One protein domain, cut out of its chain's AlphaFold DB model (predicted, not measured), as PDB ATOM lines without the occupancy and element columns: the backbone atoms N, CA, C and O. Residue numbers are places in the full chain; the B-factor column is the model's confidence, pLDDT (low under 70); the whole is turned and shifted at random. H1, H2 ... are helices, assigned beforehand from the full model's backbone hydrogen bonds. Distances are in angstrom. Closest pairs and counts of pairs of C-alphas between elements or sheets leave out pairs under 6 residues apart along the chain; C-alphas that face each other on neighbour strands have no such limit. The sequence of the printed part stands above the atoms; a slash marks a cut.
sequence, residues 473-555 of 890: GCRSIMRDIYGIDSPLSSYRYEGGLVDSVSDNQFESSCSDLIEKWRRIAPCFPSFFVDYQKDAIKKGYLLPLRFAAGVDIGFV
ATOM      1  N   GLY A 473     190.445 174.563 223.894       92.56
ATOM      2  CA  GLY A 473     189.851 175.545 224.795       92.56
ATOM      3  C   GLY A 473     190.829 176.670 225.130       92.56
ATOM      4  O   GLY A 473     190.462 177.845 225.035       92.56
ATOM      5  N   CYS A 474     192.094 176.329 225.404       91.88
ATOM      6  CA  CYS A 474     193.158 177.313 225.609       91.88
ATOM      7  C   CYS A 474     193.313 178.228 224.389       91.88
ATOM      8  O   CYS A 474     193.241 179.450 224.521       91.88
ATOM      9  N   ARG A 475     193.449 177.663 223.181       90.69
ATOM     10  CA  ARG A 475     193.551 178.451 221.939       90.69
ATOM     11  C   ARG A 475     192.332 179.331 221.699       90.69
ATOM     12  O   ARG A 475     192.500 180.467 221.262       90.69
ATOM     13  N   SER A 476     191.123 178.834 221.971       93.31
ATOM     14  CA  SER A 476     189.902 179.625 221.805       93.31
ATOM     15  C   SER A 476     189.912 180.852 222.711       93.31
ATOM     16  O   SER A 476     189.653 181.949 222.226       93.31
ATOM     17  N   ILE A 477     190.220 180.683 223.999       94.88
ATOM     18  CA  ILE A 477     190.240 181.789 224.967       94.88
ATOM     19  C   ILE A 477     191.364 182.776 224.632       94.88
ATOM     20  O   ILE A 477     191.135 183.982 224.594       94.88
ATOM     21  N   MET A 478     192.559 182.275 224.310       92.81
ATOM     22  CA  MET A 478     193.693 183.116 223.918       92.81
ATOM     23  C   MET A 478     193.385 183.944 222.666       92.81
ATOM     24  O   MET A 478     193.695 185.131 222.638       92.81
ATOM     25  N   ARG A 479     192.723 183.352 221.661       91.12
ATOM     26  CA  ARG A 479     192.284 184.069 220.455       91.12
ATOM     27  C   ARG A 479     191.227 185.126 220.765       91.12
ATOM     28  O   ARG A 479     191.296 186.214 220.212       91.12
ATOM     29  N   ASP A 480     190.273 184.825 221.642       94.38
ATOM     30  CA  ASP A 480     189.236 185.788 222.022       94.38
ATOM     31  C   ASP A 480     189.837 187.026 222.711       94.38
ATOM     32  O   ASP A 480     189.366 188.142 222.501       94.38
ATOM     33  N   ILE A 481     190.885 186.847 223.524       93.81
ATOM     34  CA  ILE A 481     191.521 187.946 224.263       93.81
ATOM     35  C   ILE A 481     192.530 188.698 223.390       93.81
ATOM     36  O   ILE A 481     192.459 189.921 223.307       93.81
ATOM     37  N   TYR A 482     193.454 187.988 222.738       90.25
ATOM     38  CA  TYR A 482     194.642 188.568 222.090       90.25
ATOM     39  C   TYR A 482     194.586 188.586 220.552       90.25
ATOM     40  O   TYR A 482     195.490 189.125 219.909       90.25
ATOM     41  N   GLY A 483     193.543 188.008 219.954       88.62
ATOM     42  CA  GLY A 483     193.386 187.891 218.506       88.62
ATOM     43  C   GLY A 483     194.248 186.788 217.885       88.62
ATOM     44  O   GLY A 483     194.861 185.971 218.579       88.62
ATOM     45  N   ILE A 484     194.285 186.735 216.551       80.75
ATOM     46  CA  ILE A 484     195.144 185.812 215.792       80.75
ATOM     47  C   ILE A 484     195.667 186.443 214.496       80.75
ATOM     48  O   ILE A 484     194.923 187.040 213.713       80.75
ATOM     49  N   ASP A 485     196.956 186.225 214.228       64.44
ATOM     50  CA  ASP A 485     197.560 186.487 212.921       64.44
ATOM     51  C   ASP A 485     197.164 185.376 211.943       64.44
ATOM     52  O   ASP A 485     197.592 184.229 212.087       64.44
ATOM     53  N   SER A 486     196.353 185.691 210.928       52.84
ATOM     54  CA  SER A 486     196.026 184.721 209.878       52.84
ATOM     55  C   SER A 486     197.258 184.447 209.005       52.84
ATOM     56  O   SER A 486     197.681 185.327 208.250       52.84
ATOM     57  N   PRO A 487     197.814 183.219 208.993       42.22
ATOM     58  CA  PRO A 487     198.998 182.901 208.188       42.22
ATOM     59  C   PRO A 487     198.715 182.887 206.676       42.22
ATOM     60  O   PRO A 487     199.636 182.802 205.870       42.22
ATOM     61  N   LEU A 488     197.435 182.901 206.285       39.75
ATOM     62  CA  LEU A 488     196.966 182.602 204.930       39.75
ATOM     63  C   LEU A 488     196.628 183.844 204.097       39.75
ATOM     64  O   LEU A 488     196.373 183.723 202.900       39.75
ATOM     65  N   SER A 489     196.629 185.034 204.692       38.62
ATOM     66  CA  SER A 489     196.507 186.280 203.939       38.62
ATOM     67  C   SER A 489     197.219 187.388 204.687       38.62
ATOM     68  O   SER A 489     196.887 187.648 205.840       38.62
ATOM     69  N   SER A 490     198.120 188.092 204.012       47.22
ATOM     70  CA  SER A 490     198.861 189.256 204.514       47.22
ATOM     71  C   SER A 490     197.988 190.458 204.927       47.22
ATOM     72  O   SER A 490     198.520 191.545 205.102       47.22
ATOM     73  N   TYR A 491     196.664 190.286 205.048       49.53
ATOM     74  CA  TYR A 491     195.675 191.359 205.197       49.53
ATOM     75  C   TYR A 491     194.475 191.033 206.110       49.53
ATOM     76  O   TYR A 491     193.518 191.802 206.122       49.53
ATOM     77  N   ARG A 492     194.454 189.921 206.863       59.62
ATOM     78  CA  ARG A 492     193.356 189.654 207.822       59.62
ATOM     79  C   ARG A 492     193.875 189.219 209.187       59.62
ATOM     80  O   ARG A 492     193.936 188.030 209.476       59.62
ATOM     81  N   TYR A 493     194.244 190.207 209.997       71.81
ATOM     82  CA  TYR A 493     194.304 190.078 211.450       71.81
ATOM     83  C   TYR A 493     192.868 189.968 211.992       71.81
ATOM     84  O   TYR A 493     192.007 190.759 211.600       71.81
ATOM     85  N   GLU A 494     192.591 188.966 212.826       79.94
ATOM     86  CA  GLU A 494     191.331 188.868 213.575       79.94
ATOM     87  C   GLU A 494     191.600 189.427 214.975       79.94
ATOM     88  O   GLU A 494     192.336 188.812 215.749       79.94
ATOM     89  N   GLY A 495     191.056 190.615 215.259       84.50
ATOM     90  CA  GLY A 495     191.256 191.312 216.529       84.50
ATOM     91  C   GLY A 495     190.614 190.592 217.709       84.50
ATOM     92  O   GLY A 495     189.549 189.985 217.575       84.50
ATOM     93  N   GLY A 496     191.280 190.663 218.856       90.69
ATOM     94  CA  GLY A 496     190.778 190.177 220.134       90.69
ATOM     95  C   GLY A 496     190.219 191.300 221.002       90.69
ATOM     96  O   GLY A 496     190.147 192.467 220.615       90.69
ATOM     97  N   LEU A 497     189.868 190.949 222.235       93.62
ATOM     98  CA  LEU A 497     189.395 191.886 223.248       93.62
ATOM     99  C   LEU A 497     190.380 193.049 223.495       93.62
ATOM    100  O   LEU A 497     189.947 194.186 223.694       93.62
ATOM    101  N   VAL A 498     191.695 192.798 223.431       92.00
ATOM    102  CA  VAL A 498     192.748 193.828 223.585       92.00
ATOM    103  C   VAL A 498     192.732 194.898 222.486       92.00
ATOM    104  O   VAL A 498     193.310 195.972 222.675       92.00
ATOM    105  N   ASP A 499     192.088 194.641 221.344       90.69
ATOM    106  CA  ASP A 499     191.986 195.580 220.217       90.69
ATOM    107  C   ASP A 499     190.768 196.508 220.311       90.69
ATOM    108  O   ASP A 499     190.487 197.273 219.390       90.69
ATOM    109  N   SER A 500     190.060 196.476 221.440       92.88
ATOM    110  CA  SER A 500     188.973 197.413 221.715       92.88
ATOM    111  C   SER A 500     189.472 198.862 221.665       92.88
ATOM    112  O   SER A 500     190.496 199.206 222.264       92.88
ATOM    113  N   VAL A 501     188.722 199.725 220.978       92.56
ATOM    114  CA  VAL A 501     189.063 201.143 220.757       92.56
ATOM    115  C   VAL A 501     188.586 202.062 221.880       92.56
ATOM    116  O   VAL A 501     188.878 203.254 221.874       92.56
ATOM    117  N   SER A 502     187.824 201.525 222.834       91.75
ATOM    118  CA  SER A 502     187.321 202.247 224.004       91.75
ATOM    119  C   SER A 502     187.022 201.291 225.155       91.75
ATOM    120  O   SER A 502     186.718 200.116 224.930       91.75
ATOM    121  N   ASP A 503     187.020 201.819 226.379       92.56
ATOM    122  CA  ASP A 503     186.604 201.089 227.579       92.56
ATOM    123  C   ASP A 503     185.189 200.516 227.434       92.56
ATOM    124  O   ASP A 503     184.956 199.366 227.781       92.56
ATOM    125  N   ASN A 504     184.250 201.276 226.864       92.25
ATOM    126  CA  ASN A 504     182.866 200.825 226.694       92.25
ATOM    127  C   ASN A 504     182.762 199.618 225.753       92.25
ATOM    128  O   ASN A 504     182.045 198.661 226.049       92.25
ATOM    129  N   GLN A 505     183.497 199.643 224.637       92.69
ATOM    130  CA  GLN A 505     183.550 198.503 223.723       92.69
ATOM    131  C   GLN A 505     184.179 197.287 224.409       92.69
ATOM    132  O   GLN A 505     183.633 196.189 224.320       92.69
ATOM    133  N   PHE A 506     185.280 197.494 225.138       95.25
ATOM    134  CA  PHE A 506     185.949 196.438 225.892       95.25
ATOM    135  C   PHE A 506     185.008 195.784 226.910       95.25
ATOM    136  O   PHE A 506     184.902 194.563 226.956       95.25
ATOM    137  N   GLU A 507     184.281 196.576 227.700       95.06
ATOM    138  CA  GLU A 507     183.333 196.079 228.704       95.06
ATOM    139  C   GLU A 507     182.179 195.287 228.069       95.06
ATOM    140  O   GLU A 507     181.816 194.212 228.562       95.06
ATOM    141  N   SER A 508     181.642 195.774 226.944       93.50
ATOM    142  CA  SER A 508     180.591 195.081 226.192       93.50
ATOM    143  C   SER A 508     181.086 193.733 225.665       93.50
ATOM    144  O   SER A 508     180.496 192.698 225.969       93.50
ATOM    145  N   SER A 509     182.206 193.717 224.936       93.94
ATOM    146  CA  SER A 509     182.768 192.488 224.364       93.94
ATOM    147  C   SER A 509     183.240 191.504 225.438       93.94
ATOM    148  O   SER A 509     183.064 190.297 225.293       93.94
ATOM    149  N   CYS A 510     183.794 191.997 226.550       95.62
ATOM    150  CA  CYS A 510     184.192 191.163 227.682       95.62
ATOM    151  C   CYS A 510     182.984 190.454 228.308       95.62
ATOM    152  O   CYS A 510     183.088 189.285 228.680       95.62
ATOM    153  N   SER A 511     181.843 191.137 228.421       94.31
ATOM    154  CA  SER A 511     180.623 190.560 228.996       94.31
ATOM    155  C   SER A 511     180.093 189.399 228.148       94.31
ATOM    156  O   SER A 511     179.766 188.342 228.693       94.31
ATOM    157  N   ASP A 512     180.107 189.548 226.820       92.81
ATOM    158  CA  ASP A 512     179.713 188.490 225.881       92.81
ATOM    159  C   ASP A 512     180.669 187.284 225.941       92.81
ATOM    160  O   ASP A 512     180.249 186.120 225.935       92.81
ATOM    161  N   LEU A 513     181.974 187.552 226.044       96.06
ATOM    162  CA  LEU A 513     183.011 186.523 226.103       96.06
ATOM    163  C   LEU A 513     183.033 185.764 227.435       96.06
ATOM    164  O   LEU A 513     183.285 184.560 227.431       96.06
ATOM    165  N   ILE A 514     182.710 186.409 228.559       95.56
ATOM    166  CA  ILE A 514     182.640 185.760 229.880       95.56
ATOM    167  C   ILE A 514     181.668 184.576 229.867       95.56
ATOM    168  O   ILE A 514     181.982 183.514 230.411       95.56
ATOM    169  N   GLU A 515     180.510 184.727 229.226       92.25
ATOM    170  CA  GLU A 515     179.514 183.656 229.144       92.25
ATOM    171  C   GLU A 515     179.997 182.500 228.255       92.25
ATOM    172  O   GLU A 515     179.810 181.326 228.590       92.25
ATOM    173  N   LYS A 516     180.699 182.811 227.160       94.50
ATOM    174  CA  LYS A 516     181.365 181.805 226.320       94.50
ATOM    175  C   LYS A 516     182.446 181.057 227.104       94.50
ATOM    176  O   LYS A 516     182.472 179.826 227.092       94.50
ATOM    177  N   TRP A 517     183.322 181.774 227.803       96.44
ATOM    178  CA  TRP A 517     184.426 181.190 228.564       96.44
ATOM    179  C   TRP A 517     183.944 180.366 229.746       96.44
ATOM    180  O   TRP A 517     184.536 179.331 230.017       96.44
ATOM    181  N   ARG A 518     182.835 180.736 230.396       94.88
ATOM    182  CA  ARG A 518     182.231 179.944 231.480       94.88
ATOM    183  C   ARG A 518     181.876 178.521 231.042       94.88
ATOM    184  O   ARG A 518     181.963 177.601 231.849       94.88
ATOM    185  N   ARG A 519     181.512 178.327 229.770       93.94
ATOM    186  CA  ARG A 519     181.202 177.003 229.198       93.94
ATOM    187  C   ARG A 519     182.450 176.178 228.886       93.94
ATOM    188  O   ARG A 519     182.378 174.958 228.922       93.94
ATOM    189  N   ILE A 520     183.565 176.838 228.572       93.44
ATOM    190  CA  ILE A 520     184.848 176.195 228.242       93.44
ATOM    191  C   ILE A 520     185.643 175.902 229.523       93.44
ATOM    192  O   ILE A 520     186.173 174.813 229.700       93.44
ATOM    193  N   ALA A 521     185.710 176.885 230.419       93.50
ATOM    194  CA  ALA A 521     186.535 176.915 231.615       93.50
ATOM    195  C   ALA A 521     185.786 177.642 232.752       93.50
ATOM    196  O   ALA A 521     185.987 178.840 232.949       93.50
ATOM    197  N   PRO A 522     184.931 176.955 233.536       91.62
ATOM    198  CA  PRO A 522     184.032 177.593 234.509       91.62
ATOM    199  C   PRO A 522     184.713 178.515 235.533       91.62
ATOM    200  O   PRO A 522     184.136 179.524 235.931       91.62
ATOM    201  N   CYS A 523     185.948 178.195 235.932       91.06
ATOM    202  CA  CYS A 523     186.707 178.974 236.915       91.06
ATOM    203  C   CYS A 523     187.483 180.150 236.296       91.06
ATOM    204  O   CYS A 523     187.845 181.088 237.006       91.06
ATOM    205  N   PHE A 524     187.731 180.141 234.983       95.00
ATOM    206  CA  PHE A 524     188.564 181.148 234.321       95.00
ATOM    207  C   PHE A 524     187.962 182.567 234.325       95.00
ATOM    208  O   PHE A 524     188.709 183.500 234.619       95.00
ATOM    209  N   PRO A 525     186.651 182.781 234.076       95.69
ATOM    210  CA  PRO A 525     186.077 184.124 234.077       95.69
ATOM    211  C   PRO A 525     186.297 184.901 235.375       95.69
ATOM    212  O   PRO A 525     186.565 186.095 235.311       95.69
ATOM    213  N   SER A 526     186.216 184.232 236.534       92.44
ATOM    214  CA  SER A 526     186.469 184.873 237.833       92.44
ATOM    215  C   SER A 526     187.896 185.416 237.912       92.44
ATOM    216  O   SER A 526     188.091 186.612 238.094       92.44
ATOM    217  N   PHE A 527     188.885 184.579 237.596       93.75
ATOM    218  CA  PHE A 527     190.279 184.999 237.496       93.75
ATOM    219  C   PHE A 527     190.485 186.146 236.496       93.75
ATOM    220  O   PHE A 527     191.191 187.107 236.795       93.75
ATOM    221  N   PHE A 528     189.890 186.060 235.304       95.12
ATOM    222  CA  PHE A 528     190.080 187.093 234.291       95.12
ATOM    223  C   PHE A 528     189.557 188.448 234.779       95.12
ATOM    224  O   PHE A 528     190.256 189.451 234.652       95.12
ATOM    225  N   VAL A 529     188.358 188.476 235.364       93.81
ATOM    226  CA  VAL A 529     187.751 189.699 235.905       93.81
ATOM    227  C   VAL A 529     188.573 190.261 237.063       93.81
ATOM    228  O   VAL A 529     188.837 191.462 237.069       93.81
ATOM    229  N   ASP A 530     189.016 189.405 237.983       90.38
ATOM    230  CA  ASP A 530     189.700 189.828 239.206       90.38
ATOM    231  C   ASP A 530     191.138 190.319 238.952       90.38
ATOM    232  O   ASP A 530     191.609 191.215 239.651       90.38
ATOM    233  N   TYR A 531     191.841 189.765 237.951       87.50
ATOM    234  CA  TYR A 531     193.287 189.988 237.784       87.50
ATOM    235  C   TYR A 531     193.719 190.542 236.415       87.50
ATOM    236  O   TYR A 531     194.698 191.285 236.345       87.50
ATOM    237  N   GLN A 532     193.032 190.202 235.319       90.50
ATOM    238  CA  GLN A 532     193.481 190.534 233.951       90.50
ATOM    239  C   GLN A 532     192.720 191.707 233.334       90.50
ATOM    240  O   GLN A 532     193.314 192.566 232.679       90.50
ATOM    241  N   LYS A 533     191.405 191.771 233.558       93.25
ATOM    242  CA  LYS A 533     190.492 192.728 232.929       93.25
ATOM    243  C   LYS A 533     190.960 194.171 233.111       93.25
ATOM    244  O   LYS A 533     191.149 194.898 232.137       93.25
ATOM    245  N   ASP A 534     191.198 194.561 234.358       89.88
ATOM    246  CA  ASP A 534     191.632 195.910 234.715       89.88
ATOM    247  C   ASP A 534     193.051 196.222 234.223       89.88
ATOM    248  O   ASP A 534     193.332 197.351 233.814       89.88
ATOM    249  N   ALA A 535     193.939 195.222 234.223       87.75
ATOM    250  CA  ALA A 535     195.308 195.362 233.737       87.75
ATOM    251  C   ALA A 535     195.351 195.624 232.221       87.75
ATOM    252  O   ALA A 535     196.088 196.505 231.772       87.75
ATOM    253  N   ILE A 536     194.529 194.907 231.447       90.94
ATOM    254  CA  ILE A 536     194.376 195.116 230.003       90.94
ATOM    255  C   ILE A 536     193.733 196.477 229.731       90.94
ATOM    256  O   ILE A 536     194.280 197.258 228.951       90.94
ATOM    257  N   LYS A 537     192.617 196.791 230.403       91.06
ATOM    258  CA  LYS A 537     191.866 198.031 230.162       91.06
ATOM    259  C   LYS A 537     192.717 199.278 230.403       91.06
ATOM    260  O   LYS A 537     192.783 200.162 229.558       91.06
ATOM    261  N   LYS A 538     193.439 199.322 231.526       87.25
ATOM    262  CA  LYS A 538     194.267 200.479 231.910       87.25
ATOM    263  C   LYS A 538     195.604 200.558 231.169       87.25
ATOM    264  O   LYS A 538     196.237 201.608 231.200       87.25
ATOM    265  N   GLY A 539     196.075 199.455 230.581       87.56
ATOM    266  CA  GLY A 539     197.485 199.325 230.210       87.56
ATOM    267  C   GLY A 539     197.785 198.709 228.849       87.56
ATOM    268  O   GLY A 539     198.961 198.652 228.496       87.56
ATOM    269  N   TYR A 540     196.795 198.233 228.088       90.25
ATOM    270  CA  TYR A 540     197.075 197.485 226.855       90.25
ATOM    271  C   TYR A 540     196.036 197.615 225.725       90.25
ATOM    272  O   TYR A 540     196.171 196.956 224.693       90.25
ATOM    273  N   LEU A 541     195.017 198.467 225.868       91.88
ATOM    274  CA  LEU A 541     194.050 198.697 224.789       91.88
ATOM    275  C   LEU A 541     194.686 199.331 223.546       91.88
ATOM    276  O   LEU A 541     195.753 199.952 223.617       91.88
ATOM    277  N   LEU A 542     194.004 199.191 222.405       90.75
ATOM    278  CA  LEU A 542     194.490 199.670 221.112       90.75
ATOM    279  C   LEU A 542     194.873 201.160 221.111       90.75
ATOM    280  O   LEU A 542     195.982 201.445 220.664       90.75
ATOM    281  N   PRO A 543     194.077 202.105 221.656       91.56
ATOM    282  CA  PRO A 543     194.456 203.520 221.663       91.56
ATOM    283  C   PRO A 543     195.798 203.781 222.355       91.56
ATOM    284  O   PRO A 543     196.627 204.546 221.863       91.56
ATOM    285  N   LEU A 544     196.040 203.097 223.478       90.25
ATOM    286  CA  LEU A 544     197.262 203.248 224.260       90.25
ATOM    287  C   LEU A 544     198.471 202.642 223.537       90.25
ATOM    288  O   LEU A 544     199.526 203.275 223.467       90.25
ATOM    289  N   ARG A 545     198.318 201.439 222.964       89.38
ATOM    290  CA  ARG A 545     199.353 200.801 222.132       89.38
ATOM    291  C   ARG A 545     199.700 201.668 220.923       89.38
ATOM    292  O   ARG A 545     200.874 201.936 220.671       89.38
ATOM    293  N   PHE A 546     198.680 202.182 220.249       89.38
ATOM    294  CA  PHE A 546     198.825 203.021 219.069       89.38
ATOM    295  C   PHE A 546     199.603 204.306 219.366       89.38
ATOM    296  O   PHE A 546     200.564 204.630 218.667       89.38
ATOM    297  N   ALA A 547     199.259 205.012 220.444       89.25
ATOM    298  CA  ALA A 547     199.992 206.202 220.864       89.25
ATOM    299  C   ALA A 547     201.449 205.862 221.255       89.25
ATOM    300  O   ALA A 547     202.393 206.569 220.886       89.25
ATOM    301  N   ALA A 548     201.663 204.707 221.893       87.62
ATOM    302  CA  ALA A 548     202.987 204.207 222.259       87.62
ATOM    303  C   ALA A 548     203.868 203.771 221.075       87.62
ATOM    304  O   ALA A 548     205.031 203.420 221.290       87.62
ATOM    305  N   GLY A 549     203.351 203.787 219.843       84.50
ATOM    306  CA  GLY A 549     204.087 203.351 218.654       84.50
ATOM    307  C   GLY A 549     204.145 201.836 218.496       84.50
ATOM    308  O   GLY A 549     205.085 201.310 217.891       84.50
ATOM    309  N   VAL A 550     203.169 201.149 219.086       80.31
ATOM    310  CA  VAL A 550     202.988 199.702 219.080       80.31
ATOM    311  C   VAL A 550     201.805 199.369 218.163       80.31
ATOM    312  O   VAL A 550     200.731 199.943 218.315       80.31
ATOM    313  N   ASP A 551     202.024 198.479 217.191       70.25
ATOM    314  CA  ASP A 551     201.064 198.176 216.115       70.25
ATOM    315  C   ASP A 551     199.744 197.546 216.606       70.25
ATOM    316  O   ASP A 551     199.629 197.068 217.742       70.25
ATOM    317  N   ILE A 552     198.762 197.510 215.701       65.81
ATOM    318  CA  ILE A 552     197.570 196.667 215.780       65.81
ATOM    319  C   ILE A 552     198.023 195.210 215.881       65.81
ATOM    320  O   ILE A 552     198.849 194.735 215.102       65.81
ATOM    321  N   GLY A 553     197.455 194.493 216.844       59.78
ATOM    322  CA  GLY A 553     197.797 193.107 217.108       59.78
ATOM    323  C   GLY A 553     198.883 192.874 218.150       59.78
ATOM    324  O   GLY A 553     199.359 193.768 218.854       59.78
ATOM    325  N   PHE A 554     199.189 191.600 218.351       53.75
ATOM    326  CA  PHE A 554     200.044 191.166 219.440       53.75
ATOM    327  C   PHE A 554     201.491 191.583 219.153       53.75
ATOM    328  O   PHE A 554     202.085 191.110 218.185       53.75
ATOM    329  N   VAL A 555     202.066 192.467 219.986       54.62
ATOM    330  CA  VAL A 555     203.500 192.811 219.930       54.62
ATOM    331  C   VAL A 555     204.287 191.530 219.779       54.62
ATOM    332  O   VAL A 555     204.086 190.636 220.595       54.62
TER     333      VAL A 555
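This is residues 473 to 555 of the 890 residues of an uncharacterized protein of Ascaris lumbricoides (UniProt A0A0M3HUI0). What is the picture? H2 and H3 run side by side as a hairpin, H1 runs near one end of H2, and short H4 follows H3. What makes it up? The 83 printed residues, all helix by class, have helices H1 to H4 in order and no named strand. They are compact: radius of gyration of the C-alphas 12.9 A, spans 34 by 30 by 18 A.

How do the helices meet? H1, residues 473 to 482, only just touches H2, residues 503 to 520, with 3 pairs of C-alphas within 8 A, closest Gly 473 and Ile 520 at 6.1 A. H2 touches H3, residues 524 to 539, at a shallow tilt of 23 degrees, opposite ways; the closest C-alphas, Ile 514 and Pro 525, are 5.7 A apart. H4, residues 542 to 547, meets H3 only through their link. Are O i to N i+4 pairs within hydrogen-bond range? Every one is in H1 and H4, 10 of 14 in H2, 9 of 12 in H3.

Where are the ends? H1 begins at C-alpha 473 (189.851, 175.545, 224.795); H4 ends at C-alpha 547 (199.992, 206.202, 220.864). How long are the helices? H2 spans 25.0 A, H3 20.7 A.

Any cut? The printed part has no cut; H1 to H2 is a long link. Where is pLDDT under 70? At residues 485 to 492 and 552 to 555.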